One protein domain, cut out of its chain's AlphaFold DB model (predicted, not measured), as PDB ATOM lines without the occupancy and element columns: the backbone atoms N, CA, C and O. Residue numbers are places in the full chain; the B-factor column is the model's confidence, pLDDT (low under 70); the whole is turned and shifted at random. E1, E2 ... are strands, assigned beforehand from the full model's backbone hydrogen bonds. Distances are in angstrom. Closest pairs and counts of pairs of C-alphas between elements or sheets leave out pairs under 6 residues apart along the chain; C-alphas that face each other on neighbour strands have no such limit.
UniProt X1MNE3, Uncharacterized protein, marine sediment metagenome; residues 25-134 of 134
ATOM      1  N   GLU A  25     -20.816  50.138 -49.330       75.31
ATOM      2  CA  GLU A  25     -19.714  49.269 -48.943       75.31
ATOM      3  C   GLU A  25     -18.904  49.911 -47.808       75.31
ATOM      4  O   GLU A  25     -18.828  51.136 -47.655       75.31
ATOM      5  N   GLY A  26     -18.294  49.082 -46.975       83.38
ATOM      6  CA  GLY A  26     -17.380  49.518 -45.929       83.38
ATOM      7  C   GLY A  26     -16.403  48.419 -45.563       83.38
ATOM      8  O   GLY A  26     -16.406  47.352 -46.158       83.38
ATOM      9  N   THR A  27     -15.578  48.664 -44.556       87.38
ATOM     10  CA  THR A  27     -14.641  47.685 -44.015       87.38
ATOM     11  C   THR A  27     -14.642  47.742 -42.496       87.38
ATOM     12  O   THR A  27     -14.542  48.829 -41.915       87.38
ATOM     13  N   ALA A  28     -14.682  46.583 -41.844       90.12
ATOM     14  CA  ALA A  28     -14.349  46.427 -40.433       90.12
ATOM     15  C   ALA A  28     -12.984  45.751 -40.311       90.12
ATOM     16  O   ALA A  28     -12.755  44.690 -40.891       90.12
ATOM     17  N   THR A  29     -12.087  46.347 -39.529       91.38
ATOM     18  CA  THR A  29     -10.765  45.780 -39.256       91.38
ATOM     19  C   THR A  29     -10.682  45.318 -37.813       91.38
ATOM     20  O   THR A  29     -10.874  46.096 -36.877       91.38
ATOM     21  N   PHE A  30     -10.336  44.049 -37.639       94.31
ATOM     22  CA  PHE A  30     -10.101  43.403 -36.361       94.31
ATOM     23  C   PHE A  30      -8.627  43.043 -36.223       94.31
ATOM     24  O   PHE A  30      -7.975  42.638 -37.184       94.31
ATOM     25  N   MET A  31      -8.103  43.156 -35.009       96.12
ATOM     26  CA  MET A  31      -6.737  42.751 -34.691       96.12
ATOM     27  C   MET A  31      -6.772  41.566 -33.737       96.12
ATOM     28  O   MET A  31      -7.309  41.668 -32.635       96.12
ATOM     29  N   GLY A  32      -6.211  40.443 -34.180       96.31
ATOM     30  CA  GLY A  32      -6.056  39.237 -33.380       96.31
ATOM     31  C   GLY A  32      -4.956  39.364 -32.343       96.31
ATOM     32  O   GLY A  32      -3.991  40.114 -32.510       96.31
ATOM     33  N   ARG A  33      -5.078  38.582 -31.272       95.12
ATOM     34  CA  ARG A  33      -4.045  38.461 -30.238       95.12
ATOM     35  C   ARG A  33      -2.695  38.023 -30.817       95.12
ATOM     36  O   ARG A  33      -1.660  38.425 -30.295       95.12
ATOM     37  N   SER A  34      -2.703  37.235 -31.888       94.94
ATOM     38  CA  SER A  34      -1.516  36.832 -32.649       94.94
ATOM     39  C   SER A  34      -0.800  37.988 -33.363       94.94
ATOM     40  O   SER A  34       0.310  37.801 -33.855       94.94
ATOM     41  N   GLY A  35      -1.421  39.168 -33.456       93.25
ATOM     42  CA  GLY A  35      -0.968  40.282 -34.290       93.25
ATOM     43  C   GLY A  35      -1.505  40.232 -35.724       93.25
ATOM     44  O   GLY A  35      -1.285  41.173 -36.484       93.25
ATOM     45  N   ARG A  36      -2.237  39.175 -36.103       94.56
ATOM     46  CA  ARG A  36      -2.889  39.082 -37.414       94.56
ATOM     47  C   ARG A  36      -4.011  40.111 -37.542       94.56
ATOM     48  O   ARG A  36      -4.845  40.244 -36.647       94.56
ATOM     49  N   SER A  37      -4.050  40.801 -38.677       93.38
ATOM     50  CA  SER A  37      -5.177  41.653 -39.050       93.38
ATOM     51  C   SER A  37      -6.224  40.840 -39.809       93.38
ATOM     52  O   SER A  37      -5.887  40.035 -40.682       93.38
ATOM     53  N   TYR A  38      -7.489  41.048 -39.460       93.00
ATOM     54  CA  TYR A  38      -8.644  40.516 -40.163       93.00
ATOM     55  C   TYR A  38      -9.492  41.691 -40.637       93.00
ATOM     56  O   TYR A  38     -10.174  42.329 -39.836       93.00
ATOM     57  N   THR A  39      -9.451  41.975 -41.931       91.06
ATOM     58  CA  THR A  39     -10.323  42.975 -42.548       91.06
ATOM     59  C   THR A  39     -11.463  42.258 -43.251       91.06
ATOM     60  O   THR A  39     -11.246  41.271 -43.953       91.06
ATOM     61  N   LYS A  40     -12.681  42.725 -42.997       90.12
ATOM     62  CA  LYS A  40     -13.909  42.231 -43.609       90.12
ATOM     63  C   LYS A  40     -14.581  43.377 -44.333       90.12
ATOM     64  O   LYS A  40     -14.818  44.416 -43.709       90.12
ATOM     65  N   ASP A  41     -14.914  43.163 -45.597       89.94
ATOM     66  CA  ASP A  41     -15.800  44.077 -46.301       89.94
ATOM     67  C   ASP A  41     -17.197  43.988 -45.678       89.94
ATOM     68  O   ASP A  41     -17.606  42.946 -45.152       89.94
ATOM     69  N   LEU A  42     -17.895  45.114 -45.694       89.25
ATOM     70  CA  LEU A  42     -19.206  45.311 -45.106       89.25
ATOM     71  C   LEU A  42     -20.186  45.704 -46.195       89.25
ATOM     72  O   LEU A  42     -19.882  46.553 -47.030       89.25
ATOM     73  N   TYR A  43     -21.382  45.145 -46.112       88.50
ATOM     74  CA  TYR A  43     -22.533  45.554 -46.894       88.50
ATOM     75  C   TYR A  43     -23.577  46.132 -45.944       88.50
ATOM     76  O   TYR A  43     -24.010  45.472 -44.994       88.50
ATOM     77  N   LEU A  44     -23.955  47.386 -46.187       85.62
ATOM     78  CA  LEU A  44     -24.951  48.104 -45.405       85.62
ATOM     79  C   LEU A  44     -26.259  48.215 -46.178       85.62
ATOM     80  O   LEU A  44     -26.273  48.591 -47.354       85.62
ATOM     81  N   SER A  45     -27.362  47.925 -45.490       82.81
ATOM     82  CA  SER A  45     -28.702  48.156 -46.015       82.81
ATOM     83  C   SER A  45     -29.113  49.617 -45.845       82.81
ATOM     84  O   SER A  45     -28.649  50.330 -44.962       82.81
ATOM     85  N   ASP A  46     -30.092  50.059 -46.617       77.56
ATOM     86  CA  ASP A  46     -30.744  51.354 -46.408       77.56
ATOM     87  C   ASP A  46     -31.740  51.360 -45.229       77.56
ATOM     88  O   ASP A  46     -32.255  52.411 -44.841       77.56
ATOM     89  N   THR A  47     -31.984  50.200 -44.618       81.81
ATOM     90  CA  THR A  47     -32.993  49.993 -43.575       81.81
ATOM     91  C   THR A  47     -32.403  50.084 -42.161       81.81
ATOM     92  O   THR A  47     -31.324  49.561 -41.883       81.81
ATOM     93  N   ALA A  48     -33.115  50.764 -41.255       84.50
ATOM     94  CA  ALA A  48     -32.771  50.815 -39.834       84.50
ATOM     95  C   ALA A  48     -33.061  49.473 -39.135       84.50
ATOM     96  O   ALA A  48     -33.816  48.643 -39.635       84.50
ATOM     97  N   ASP A  49     -32.437  49.253 -37.984       87.75
ATOM     98  CA  ASP A  49     -32.520  48.041 -37.158       87.75
ATOM     99  C   ASP A  49     -32.148  46.743 -37.898       87.75
ATOM    100  O   ASP A  49     -32.531  45.642 -37.502       87.75
ATOM    101  N   THR A  50     -31.365  46.865 -38.971       89.06
ATOM    102  CA  THR A  50     -30.942  45.747 -39.820       89.06
ATOM    103  C   THR A  50     -29.463  45.435 -39.607       89.06
ATOM    104  O   THR A  50     -28.638  46.342 -39.450       89.06
ATOM    105  N   GLY A  51     -29.115  44.147 -39.599       90.31
ATOM    106  CA  GLY A  51     -27.731  43.686 -39.487       90.31
ATOM    107  C   GLY A  51     -26.874  44.111 -40.682       90.31
ATOM    108  O   GLY A  51     -27.347  44.142 -41.815       90.31
ATOM    109  N   VAL A  52     -25.615  44.450 -40.421       92.00
ATOM    110  CA  VAL A  52     -24.589  44.634 -41.456       92.00
ATOM    111  C   VAL A  52     -24.088  43.261 -41.883       92.00
ATOM    112  O   VAL A  52     -23.711  42.456 -41.031       92.00
ATOM    113  N   ASN A  53     -24.034  43.013 -43.189       93.38
ATOM    114  CA  ASN A  53     -23.481  41.772 -43.717       93.38
ATOM    115  C   ASN A  53     -21.959  41.888 -43.881       93.38
ATOM    116  O   ASN A  53     -21.444  42.907 -44.343       93.38
ATOM    117  N   PHE A  54     -21.240  40.834 -43.516       91.69
ATOM    118  CA  PHE A  54     -19.792  40.708 -43.604       91.69
ATOM    119  C   PHE A  54     -19.413  39.806 -44.772       91.69
ATOM    120  O   PHE A  54     -20.053  38.786 -45.019       91.69
ATOM    121  N   ASP A  55     -18.322  40.134 -45.459       89.06
ATOM    122  CA  ASP A  55     -17.791  39.265 -46.506       89.06
ATOM    123  C   ASP A  55     -17.408  37.868 -45.975       89.06
ATOM    124  O   ASP A  55     -16.702  37.717 -44.970       89.06
ATOM    125  N   SER A  56     -17.832  36.833 -46.699       78.81
ATOM    126  CA  SER A  56     -17.516  35.423 -46.457       78.81
ATOM    127  C   SER A  56     -16.532  34.829 -47.481       78.81
ATOM    128  O   SER A  56     -16.183  33.654 -47.373       78.81
ATOM    129  N   GLY A  57     -16.007  35.637 -48.412       76.12
ATOM    130  CA  GLY A  57     -14.895  35.296 -49.307       76.12
ATOM    131  C   GLY A  57     -15.055  35.726 -50.770       76.12
ATOM    132  O   GLY A  57     -14.170  35.428 -51.571       76.12
ATOM    133  N   ALA A  58     -16.156  36.387 -51.140       77.06
ATOM    134  CA  ALA A  58     -16.459  36.793 -52.521       77.06
ATOM    135  C   ALA A  58     -16.916  38.261 -52.640       77.06
ATOM    136  O   ALA A  58     -17.401  38.674 -53.693       77.06
ATOM    137  N   GLY A  59     -16.757  39.034 -51.569       80.25
ATOM    138  CA  GLY A  59     -17.334  40.358 -51.392       80.25
ATOM    139  C   GLY A  59     -18.556  40.327 -50.471       80.25
ATOM    140  O   GLY A  59     -19.307  39.347 -50.394       80.25
ATOM    141  N   ALA A  60     -18.764  41.427 -49.754       85.50
ATOM    142  CA  ALA A  60     -19.942  41.593 -48.917       85.50
ATOM    143  C   ALA A  60     -21.183  41.864 -49.781       85.50
ATOM    144  O   ALA A  60     -21.155  42.664 -50.714       85.50
ATOM    145  N   SER A  61     -22.289  41.201 -49.461       86.62
ATOM    146  CA  SER A  61     -23.556  41.308 -50.183       86.62
ATOM    147  C   SER A  61     -24.733  41.155 -49.224       86.62
ATOM    148  O   SER A  61     -24.564  40.668 -48.107       86.62
ATOM    149  N   ALA A  62     -25.946  41.461 -49.692       86.44
ATOM    150  CA  ALA A  62     -27.181  41.228 -48.935       86.44
ATOM    151  C   ALA A  62     -27.407  39.752 -48.540       86.44
ATOM    152  O   ALA A  62     -28.225  39.466 -47.672       86.44
ATOM    153  N   THR A  63     -26.720  38.814 -49.201       85.56
ATOM    154  CA  THR A  63     -26.796  37.374 -48.910       85.56
ATOM    155  C   THR A  63     -25.643  36.862 -48.052       85.56
ATOM    156  O   THR A  63     -25.615  35.677 -47.730       85.56
ATOM    157  N   SER A  64     -24.675  37.718 -47.718       89.69
ATOM    158  CA  SER A  64     -23.546  37.333 -46.874       89.69
ATOM    159  C   SER A  64     -23.969  37.255 -45.405       89.69
ATOM    160  O   SER A  64     -25.007  37.790 -45.011       89.69
ATOM    161  N   ASP A  65     -23.164  36.591 -44.580       92.12
ATOM    162  CA  ASP A  65     -23.455  36.440 -43.154       92.12
ATOM    163  C   ASP A  65     -23.560  37.805 -42.456       92.12
ATOM    164  O   ASP A  65     -22.779  38.711 -42.720       92.12
ATOM    165  N   ASP A  66     -24.499  37.958 -41.527       93.56
ATOM    166  CA  ASP A  66     -24.694  39.173 -40.716       93.56
ATOM    167  C   ASP A  66     -23.833  39.192 -39.438       93.56
ATOM    168  O   ASP A  66     -24.038  39.979 -38.506       93.56
ATOM    169  N   PHE A  67     -22.846  38.304 -39.381       95.00
ATOM    170  CA  PHE A  67     -21.924  38.175 -38.272       95.00
ATOM    171  C   PHE A  67     -20.520  37.839 -38.773       95.00
ATOM    172  O   PHE A  67     -20.326  37.288 -39.854       95.00
ATOM    173  N   ALA A  68     -19.537  38.119 -37.928       94.94
ATOM    174  CA  ALA A  68     -18.184  37.607 -38.071       94.94
ATOM    175  C   ALA A  68     -17.774  36.853 -36.801       94.94
ATOM    176  O   ALA A  68     -18.117  37.264 -35.690       94.94
ATOM    177  N   ASP A  69     -17.015  35.773 -36.962       96.06
ATOM    178  CA  ASP A  69     -16.308  35.097 -35.877       96.06
ATOM    179  C   ASP A  69     -14.850  34.841 -36.263       96.06
ATOM    180  O   ASP A  69     -14.479  34.782 -37.438       96.06
ATOM    181  N   PHE A  70     -14.004  34.708 -35.244       96.00
ATOM    182  CA  PHE A  70     -12.568  34.528 -35.421       96.00
ATOM    183  C   PHE A  70     -12.056  33.378 -34.546       96.00
ATOM    184  O   PHE A  70     -12.555  33.173 -33.436       96.00
ATOM    185  N   PRO A  71     -11.046  32.613 -35.004       96.06
ATOM    186  CA  PRO A  71     -10.532  31.454 -34.271       96.06
ATOM    187  C   PRO A  71      -9.722  31.829 -33.022       96.06
ATOM    188  O   PRO A  71      -9.378  30.957 -32.228       96.06
ATOM    189  N   GLU A  72      -9.412  33.110 -32.843       97.75
ATOM    190  CA  GLU A  72      -8.648  33.653 -31.725       97.75
ATOM    191  C   GLU A  72      -9.343  34.894 -31.144       97.75
ATOM    192  O   GLU A  72     -10.197  35.476 -31.815       97.75
ATOM    193  N   PRO A  73      -8.989  35.330 -29.919       97.94
ATOM    194  CA  PRO A  73      -9.458  36.605 -29.398       97.94
ATOM    195  C   PRO A  73      -9.003  37.760 -30.292       97.94
ATOM    196  O   PRO A  73      -7.835  37.824 -30.689       97.94
ATOM    197  N   VAL A  74      -9.916  38.688 -30.562       97.56
ATOM    198  CA  VAL A  74      -9.679  39.868 -31.399       97.56
ATOM    199  C   VAL A  74     -10.168  41.130 -30.695       97.56
ATOM    200  O   VAL A  74     -10.907  41.067 -29.716       97.56
ATOM    201  N   PHE A  75      -9.810  42.299 -31.212       95.44
ATOM    202  CA  PHE A  75     -10.543  43.531 -30.930       95.44
ATOM    203  C   PHE A  75     -10.893  44.262 -32.224       95.44
ATOM    204  O   PHE A  75     -10.124  44.219 -33.185       95.44
ATOM    205  N   LEU A  76     -12.033  44.956 -32.243       93.50
ATOM    206  CA  LEU A  76     -12.392  45.852 -33.341       93.50
ATOM    207  C   LEU A  76     -11.486  47.083 -33.283       93.50
ATOM    208  O   LEU A  76     -11.508  47.841 -32.309       93.50
ATOM    209  N   ALA A  77     -10.656  47.239 -34.307       90.38
ATOM    210  CA  ALA A  77      -9.667  48.301 -34.402       90.38
ATOM    211  C   ALA A  77     -10.228  49.520 -35.134       90.38
ATOM    212  O   ALA A  77     -10.051  50.639 -34.654       90.38
ATOM    213  N   ASP A  78     -10.929  49.296 -36.248       87.25
ATOM    214  CA  ASP A  78     -11.533  50.366 -37.036       87.25
ATOM    215  C   ASP A  78     -12.766  49.897 -37.820       87.25
ATOM    216  O   ASP A  78     -12.899  48.719 -38.156       87.25
ATOM    217  N   VAL A  79     -13.644  50.855 -38.116       86.38
ATOM    218  CA  VAL A  79     -14.739  50.717 -39.077       86.38
ATOM    219  C   VAL A  79     -14.735  51.945 -39.980       86.38
ATOM    220  O   VAL A  79     -14.884  53.086 -39.515       86.38
ATOM    221  N   ALA A  80     -14.605  51.693 -41.276       81.12
ATOM    222  CA  ALA A  80     -14.651  52.694 -42.329       81.12
ATOM    223  C   ALA A  80     -15.817  52.373 -43.260       81.12
ATOM    224  O   ALA A  80     -15.985  51.228 -43.655       81.12
ATOM    225  N   LEU A  81     -16.629  53.369 -43.599       78.88
ATOM    226  CA  LEU A  81     -17.753  53.209 -44.519       78.88
ATOM    227  C   LEU A  81     -17.621  54.213 -45.654       78.88
ATOM    228  O   LEU A  81     -17.158  55.338 -45.427       78.88
ATOM    229  N   VAL A  82     -18.073  53.832 -46.847       73.75
ATOM    230  CA  VAL A  82     -18.239  54.767 -47.959       73.75
ATOM    231  C   VAL A  82     -19.282  55.829 -47.582       73.75
ATOM    232  O   VAL A  82     -20.224  55.597 -46.821       73.75
ATOM    233  N   THR A  83     -19.074  57.053 -48.063       63.81
ATOM    234  CA  THR A  83     -19.975  58.180 -47.797       63.81
ATOM    235  C   THR A  83     -21.358  57.932 -48.396       63.81
ATOM    236  O   THR A  83     -21.449  57.444 -49.518       63.81
ATOM    237  N   GLY A  84     -22.418  58.363 -47.707       63.91
ATOM    238  CA  GLY A  84     -23.791  58.274 -48.219       63.91
ATOM    239  C   GLY A  84     -24.618  57.111 -47.669       63.91
ATOM    240  O   GLY A  84     -25.748  56.938 -48.114       63.91
ATOM    241  N   ALA A  85     -24.102  56.366 -46.685       67.50
ATOM    242  CA  ALA A  85     -24.893  55.380 -45.951       67.50
ATOM    243  C   ALA A  85     -26.147  56.030 -45.336       67.50
ATOM    244  O   ALA A  85     -26.057  57.073 -44.682       67.50
ATOM    245  N   ALA A  86     -27.307  55.397 -45.532       69.31
ATOM    246  CA  ALA A  86     -28.587  55.889 -45.019       69.31
ATOM    247  C   ALA A  86     -28.624  55.922 -43.482       69.31
ATOM    248  O   ALA A  86     -29.225  56.816 -42.887       69.31
ATOM    249  N   GLN A  87     -27.951  54.961 -42.843       73.81
ATOM    250  CA  GLN A  87     -27.892  54.825 -41.394       73.81
ATOM    251  C   GLN A  87     -26.571  55.385 -40.863       73.81
ATOM    252  O   GLN A  87     -25.488  55.069 -41.357       73.81
ATOM    253  N   THR A  88     -26.655  56.237 -39.839       74.06
ATOM    254  CA  THR A  88     -25.498  57.009 -39.351       74.06
ATOM    255  C   THR A  88     -24.872  56.439 -38.086       74.06
ATOM    256  O   THR A  88     -23.924  57.019 -37.552       74.06
ATOM    257  N   LYS A  89     -25.382  55.323 -37.563       85.25
ATOM    258  CA  LYS A  89     -24.902  54.733 -36.317       85.25
ATOM    259  C   LYS A  89     -24.933  53.206 -36.399       85.25
ATOM    260  O   LYS A  89     -25.914  52.626 -36.847       85.25
ATOM    261  N   LEU A  90     -23.857  52.562 -35.955       89.75
ATOM    262  CA  LEU A  90     -23.760  51.110 -35.825       89.75
ATOM    263  C   LEU A  90     -23.694  50.724 -34.350       89.75
ATOM    264  O   LEU A  90     -22.837  51.200 -33.607       89.75
ATOM    265  N   HIS A  91     -24.582  49.841 -33.919       93.25
ATOM    266  CA  HIS A  91     -24.554  49.226 -32.600       93.25
ATOM    267  C   HIS A  91     -23.767  47.923 -32.656       93.25
ATOM    268  O   HIS A  91     -24.071  47.043 -33.457       93.25
ATOM    269  N   VAL A  92     -22.752  47.796 -31.804       94.75
ATOM    270  CA  VAL A  92     -21.906  46.604 -31.747       94.75
ATOM    271  C   VAL A  92     -22.475  45.599 -30.751       94.75
ATOM    272  O   VAL A  92     -22.620  45.895 -29.558       94.75
ATOM    273  N   LEU A  93     -22.760  44.393 -31.230       96.69
ATOM    274  CA  LEU A  93     -23.261  43.278 -30.436       96.69
ATOM    275  C   LEU A  93     -22.238  42.141 -30.399       96.69
ATOM    276  O   LEU A  93     -21.445  41.942 -31.319       96.69
ATOM    277  N   ARG A  94     -22.293  41.375 -29.312       96.81
ATOM    278  CA  ARG A  94     -21.534  40.145 -29.101       96.81
ATOM    279  C   ARG A  94     -22.502  39.052 -28.679       96.81
ATOM    280  O   ARG A  94     -23.159  39.201 -27.653       96.81
ATOM    281  N   ASN A  95     -22.572  37.958 -29.431       96.31
ATOM    282  CA  ASN A  95     -23.478  36.836 -29.164       96.31
ATOM    283  C   ASN A  95     -24.930  37.313 -28.952       96.31
ATOM    284  O   ASN A  95     -25.591  36.913 -27.997       96.31
ATOM    285  N   SER A  96     -25.384  38.238 -29.805       93.69
ATOM    286  CA  SER A  96     -26.699  38.901 -29.725       93.69
ATOM    287  C   SER A  96     -26.946  39.748 -28.467       93.69
ATOM    288  O   SER A  96     -28.063  40.202 -28.236       93.69
ATOM    289  N   VAL A  97     -25.911  40.017 -27.669       95.12
ATOM    290  CA  VAL A  97     -25.967  40.906 -26.506       95.12
ATOM    291  C   VAL A  97     -25.291  42.232 -26.841       95.12
ATOM    292  O   VAL A  97     -24.199  42.275 -27.410       95.12
ATOM    293  N   SER A  98     -25.938  43.334 -26.465       94.25
ATOM    294  CA  SER A  98     -25.377  44.679 -26.590       94.25
ATOM    295  C   SER A  98     -24.034  44.785 -25.869       94.25
ATOM    296  O   SER A  98     -23.928  44.469 -24.686       94.25
ATOM    297  N   THR A  99     -23.016  45.311 -26.556       93.75
ATOM    298  CA  THR A  99     -21.744  45.671 -25.909       93.75
ATOM    299  C   THR A  99     -21.770  47.073 -25.286       93.75
ATOM    300  O   THR A  99     -20.785  47.493 -24.687       93.75
ATOM    301  N   GLY A 100     -22.862  47.825 -25.471       91.94
ATOM    302  CA  GLY A 100     -22.965  49.247 -25.125       91.94
ATOM    303  C   GLY A 100     -22.196  50.189 -26.059       91.94
ATOM    304  O   GLY A 100     -22.279  51.404 -25.891       91.94
ATOM    305  N   ASN A 101     -21.472  49.662 -27.052       90.38
ATOM    306  CA  ASN A 101     -20.700  50.468 -27.991       90.38
ATOM    307  C   ASN A 101     -21.534  50.846 -29.214       90.38
ATOM    308  O   ASN A 101     -22.076  49.981 -29.908       90.38
ATOM    309  N   PHE A 102     -21.563  52.143 -29.506       89.06
ATOM    310  CA  PHE A 102     -22.236  52.714 -30.664       89.06
ATOM    311  C   PHE A 102     -21.233  53.515 -31.490       89.06
ATOM    312  O   PHE A 102     -20.649  54.485 -31.008       89.06
ATOM    313  N   LEU A 103     -21.032  53.107 -32.736       86.69
ATOM    314  CA  LEU A 103     -20.133  53.759 -33.678       86.69
ATOM    315  C   LEU A 103     -20.945  54.769 -34.474       86.69
ATOM    316  O   LEU A 103     -21.899  54.393 -35.147       86.69
ATOM    317  N   ARG A 104     -20.608  56.057 -34.386       80.62
ATOM    318  CA  ARG A 104     -21.309  57.092 -35.149       80.62
ATOM    319  C   ARG A 104     -20.546  57.431 -36.420       80.62
ATOM    320  O   ARG A 104     -19.406  57.885 -36.377       80.62
ATOM    321  N   HIS A 105     -21.226  57.283 -37.540       69.94
ATOM    322  CA  HIS A 105     -20.786  57.618 -38.884       69.94
ATOM    323  C   HIS A 105     -21.153  59.074 -39.184       69.94
ATOM    324  O   HIS A 105     -21.877  59.382 -40.124       69.94
ATOM    325  N   THR A 106     -20.682  60.009 -38.356       55.59
ATOM    326  CA  THR A 106     -20.728  61.432 -38.708       55.59
ATOM    327  C   THR A 106     -19.490  61.733 -39.546       55.59
ATOM    328  O   THR A 106     -18.405  61.886 -39.000       55.59
ATOM    329  N   LEU A 107     -19.662  61.722 -40.871       48.69
ATOM    330  CA  LEU A 107     -18.770  62.281 -41.895       48.69
ATOM    331  C   LEU A 107     -17.273  62.337 -41.519       48.69
ATOM    332  O   LEU A 107     -16.771  63.351 -41.040       48.69
ATOM    333  N   HIS A 108     -16.522  61.301 -41.894       44.06
ATOM    334  CA  HIS A 108     -15.071  61.392 -42.106       44.06
ATOM    335  C   HIS A 108     -14.743  62.111 -43.435       44.06
ATOM    336  O   HIS A 108     -13.815  61.737 -44.141       44.06
ATOM    337  N   LEU A 109     -15.505  63.152 -43.805       45.50
ATOM    338  CA  LEU A 109     -15.119  64.037 -44.914       45.50
ATOM    339  C   LEU A 109     -13.919  64.926 -44.537       45.50
ATOM    340  O   LEU A 109     -13.339  65.582 -45.393       45.50
ATOM    341  N   ASN A 110     -13.541  64.925 -43.256       42.28
ATOM    342  CA  ASN A 110     -12.304  65.498 -42.758       42.28
ATOM    343  C   ASN A 110     -11.383  64.351 -42.345       42.28
ATOM    344  O   ASN A 110     -11.750  63.531 -41.502       42.28
ATOM    345  N   THR A 111     -10.181  64.313 -42.920       46.03
ATOM    346  CA  THR A 111      -9.038  63.543 -42.419       46.03
ATOM    347  C   THR A 111      -8.836  63.856 -40.940       46.03
ATOM    348  O   THR A 111      -8.216  64.858 -40.581       46.03
ATOM    349  N   LEU A 112      -9.378  63.016 -40.064       52.50
ATOM    350  CA  LEU A 112      -9.074  63.073 -38.647       52.50
ATOM    351  C   LEU A 112      -7.687  62.441 -38.488       52.50
ATOM    352  O   LEU A 112      -7.547  61.223 -38.550       52.50
ATOM    353  N   ALA A 113      -6.651  63.269 -38.333       58.47
ATOM    354  CA  ALA A 113      -5.264  62.796 -38.248       58.47
ATOM    355  C   ALA A 113      -5.043  61.781 -37.108       58.47
ATOM    356  O   ALA A 113      -4.119  60.974 -37.168       58.47
ATOM    357  N   VAL A 114      -5.899  61.810 -36.080       60.00
ATOM    358  CA  VAL A 114      -5.895  60.858 -34.968       60.00
ATOM    359  C   VAL A 114      -7.337  60.514 -34.591       60.00
ATOM    360  O   VAL A 114      -8.032  61.319 -33.973       60.00
ATOM    361  N   ARG A 115      -7.792  59.307 -34.943       63.00
ATOM    362  CA  ARG A 115      -9.050  58.733 -34.444       63.00
ATOM    363  C   ARG A 115      -8.785  58.008 -33.118       63.00
ATOM    364  O   ARG A 115      -7.843  57.215 -33.062       63.00
ATOM    365  N   PRO A 116      -9.588  58.237 -32.058       67.19
ATOM    366  CA  PRO A 116      -9.527  57.404 -30.863       67.19
ATOM    367  C   PRO A 116      -9.700  55.930 -31.253       67.19
ATOM    368  O   PRO A 116     -10.646  55.605 -31.976       67.19
ATOM    369  N   PRO A 117      -8.797  55.033 -30.831       74.38
ATOM    370  CA  PRO A 117      -8.857  53.645 -31.258       74.38
ATOM    371  C   PRO A 117     -10.055  52.956 -30.585       74.38
ATOM    372  O   PRO A 117     -10.195  53.041 -29.366       74.38
ATOM    373  N   LEU A 118     -10.902  52.265 -31.362       84.06
ATOM    374  CA  LEU A 118     -12.129  51.631 -30.852       84.06
ATOM    375  C   LEU A 118     -11.826  50.591 -29.761       84.06
ATOM    376  O   LEU A 118     -12.441  50.614 -28.701       84.06
ATOM    377  N   ARG A 119     -10.857  49.697 -30.018       88.06
ATOM    378  CA  ARG A 119     -10.360  48.655 -29.094       88.06
ATOM    379  C   ARG A 119     -11.464  47.877 -28.370       88.06
ATOM    380  O   ARG A 119     -11.301  47.517 -27.206       88.06
ATOM    381  N   ILE A 120     -12.567  47.580 -29.054       92.38
ATOM    382  CA  ILE A 120     -13.663  46.794 -28.476       92.38
ATOM    383  C   ILE A 120     -13.236  45.322 -28.508       92.38
ATOM    384  O   ILE A 120     -13.081  44.785 -29.604       92.38
ATOM    385  N   PRO A 121     -12.992  44.664 -27.359       95.25
ATOM    386  CA  PRO A 121     -12.462  43.304 -27.339       95.25
ATOM    387  C   PRO A 121     -13.553  42.279 -27.661       95.25
ATOM    388  O   PRO A 121     -14.729  42.543 -27.431       95.25
ATOM    389  N   PHE A 122     -13.162  41.092 -28.116       97.25
ATOM    390  CA  PHE A 122     -14.006  39.910 -28.313       97.25
ATOM    391  C   PHE A 122     -13.191  38.644 -28.034       97.25
ATOM    392  O   PHE A 122     -11.980  38.598 -28.271       97.25
ATOM    393  N   ASN A 123     -13.847  37.609 -27.519       97.94
ATOM    394  CA  ASN A 123     -13.227  36.306 -27.333       97.94
ATOM    395  C   ASN A 123     -13.184  35.535 -28.657       97.94
ATOM    396  O   ASN A 123     -13.883  35.856 -29.617       97.94
ATOM    397  N   ALA A 124     -12.364  34.485 -28.690       96.94
ATOM    398  CA  ALA A 124     -12.391  33.539 -29.797       96.94
ATOM    399  C   ALA A 124     -13.807  32.972 -29.963       96.94
ATOM    400  O   ALA A 124     -14.436  32.597 -28.973       96.94
ATOM    401  N   ARG A 125     -14.265  32.874 -31.214       96.81
ATOM    402  CA  ARG A 125     -15.576  32.333 -31.609       96.81
ATOM    403  C   ARG A 125     -16.799  33.108 -31.113       96.81
ATOM    404  O   ARG A 125     -17.914  32.630 -31.306       96.81
ATOM    405  N   ASP A 126     -16.625  34.296 -30.533       97.75
ATOM    406  CA  ASP A 126     -17.757  35.201 -30.334       97.75
ATOM    407  C   ASP A 126     -18.365  35.558 -31.699       97.75
ATOM    408  O   ASP A 126     -17.637  35.890 -32.637       97.75
ATOM    409  N   ARG A 127     -19.698  35.529 -31.800       96.88
ATOM    410  CA  ARG A 127     -20.413  36.090 -32.951       96.88
ATOM    411  C   ARG A 127     -20.491  37.594 -32.775       96.88
ATOM    412  O   ARG A 127     -21.133  38.089 -31.845       96.88
ATOM    413  N   ILE A 128     -19.812  38.312 -33.653       96.94
ATOM    414  CA  ILE A 128     -19.752  39.767 -33.655       96.94
ATOM    415  C   ILE A 128     -20.742  40.263 -34.698       96.94
ATOM    416  O   ILE A 128     -20.630  39.906 -35.867       96.94
ATOM    417  N   THR A 129     -21.681  41.102 -34.276       96.56
ATOM    418  CA  THR A 129     -22.723  41.655 -35.147       96.56
ATOM    419  C   THR A 129     -22.704  43.174 -35.051       96.56
ATOM    420  O   THR A 129     -22.447  43.737 -33.983       96.56
ATOM    421  N   LEU A 130     -22.986  43.842 -36.165       93.75
ATOM    422  CA  LEU A 130     -23.217  45.283 -36.211       93.75
ATOM    423  C   LEU A 130     -24.660  45.509 -36.655       93.75
ATOM    424  O   LEU A 130     -25.056  45.014 -37.704       93.75
ATOM    425  N   ILE A 131     -25.441  46.237 -35.861       92.75
ATOM    426  CA  ILE A 131     -26.815  46.614 -36.212       92.75
ATOM    427  C   ILE A 131     -26.827  48.078 -36.621       92.75
ATOM    428  O   ILE A 131     -26.299  48.936 -35.914       92.75
ATOM    429  N   GLN A 132     -27.442  48.364 -37.758       89.38
ATOM    430  CA  GLN A 132     -27.644  49.720 -38.242       89.38
ATOM    431  C   GLN A 132     -28.784  50.354 -37.471       89.38
ATOM    432  O   GLN A 132     -29.875  49.807 -37.440       89.38
ATOM    433  N   ILE A 133     -28.552  51.500 -36.852       86.00
ATOM    434  CA  ILE A 133     -29.578  52.211 -36.098       86.00
ATOM    435  C   ILE A 133     -29.571  53.689 -36.488       86.00
ATOM    436  O   ILE A 133     -28.527  54.246 -36.839       86.00
ATOM    437  N   ALA A 134     -30.749  54.311 -36.444       71.19
ATOM    438  CA  ALA A 134     -30.942  55.707 -36.836       71.19
ATOM    439  C   ALA A 134     -30.122  56.701 -35.977       71.19
ATOM    440  O   ALA A 134     -29.930  56.492 -34.746       71.19
TER     441      ALA A 134
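What this domain is: This is residues 25 to 134 of the 134 residues of an uncharacterized protein of marine sediment metagenome (UniProt X1MNE3). Seven strands form a small, flattened, nearly closed barrel: a curled wall of E2, E1, E3 and E6 stands over a smaller wall of E5, E4 and E7. Residues 50 to 54 bridge E7 to E2 by short pairings, while the seam between E6 and E5 is open; residues 67 to 73 pass over one end, and residues 105 to 119 make a wide loop outside the ring. The printed part has 110 residues, with no named helix and seven named strands, E1 to E7 along the chain, in two antiparallel sheets of order E2 E1 E3 E6 and E5 E4 E7. The class is all strand, though 47 residues are in named strands; the whole is compact and rounded, with a radius of gyration of the C-alphas of 13.1 A and spans of 35 by 34 by 29 A.

How they stand to each other: In the larger sheet, E1, residues 25 to 32, is an inner strand. E2, residues 37 to 44, is an edge strand antiparallel to E1 at 153 degrees and forms a hairpin with it; N 30 and O 38 are 2.8 A apart, within hydrogen-bond range. E3, residues 74 to 81, is antiparallel to E1 at 162 degrees, with N 27 and O 80 within range at 2.7 A. E6, residues 120 to 122, is the other edge strand, antiparallel to E3 at 129 degrees, with N 76 and O 120 at 2.8 A. In the second sheet, E4, residues 89 to 94, is inner and E5, residues 97 to 104, forms a hairpin with it at 154 degrees, with N 90 and O 103 at 2.8 A. E5 bends by 63 degrees at residue 100. E7, residues 128 to 133, is antiparallel to E4 at 151 degrees, with N 91 and O 131 at 2.8 A. Between the sheets, the closest C-alphas of E5 and E6, Asn 101 and Ile 120, are 8.0 A apart, and those of E2 and E7, Leu 44 and Gln 132, 7.8 A. Residues 53 to 54 pair antiparallel with residues 42 to 43 of E2, and residues 50 to 51 with residues 131 to 132 of E7. E1 and E4 are apart.

Where its parts are: E1 runs 23.0 A from C-alpha 25 at (-19.714, 49.269, -48.943), E2 21.7 A, E3 20.4 A and E5 18.9 A. E4 spans 16.6 A and E6 6.9 A. E7 spans 16.0 A and ends with C-alpha 133 at (-29.578, 52.211, -36.098).

The domain as a whole: The C-alphas farthest apart, of Ser 34 and Thr 47, are 35.8 A apart. The printed part has no cut. The links E2 to E3, 29 residues, and E5 to E6, 15 residues, are long. Mean pLDDT of the printed part is 84.9; residues 83 to 86 and 105 to 116 are under 70.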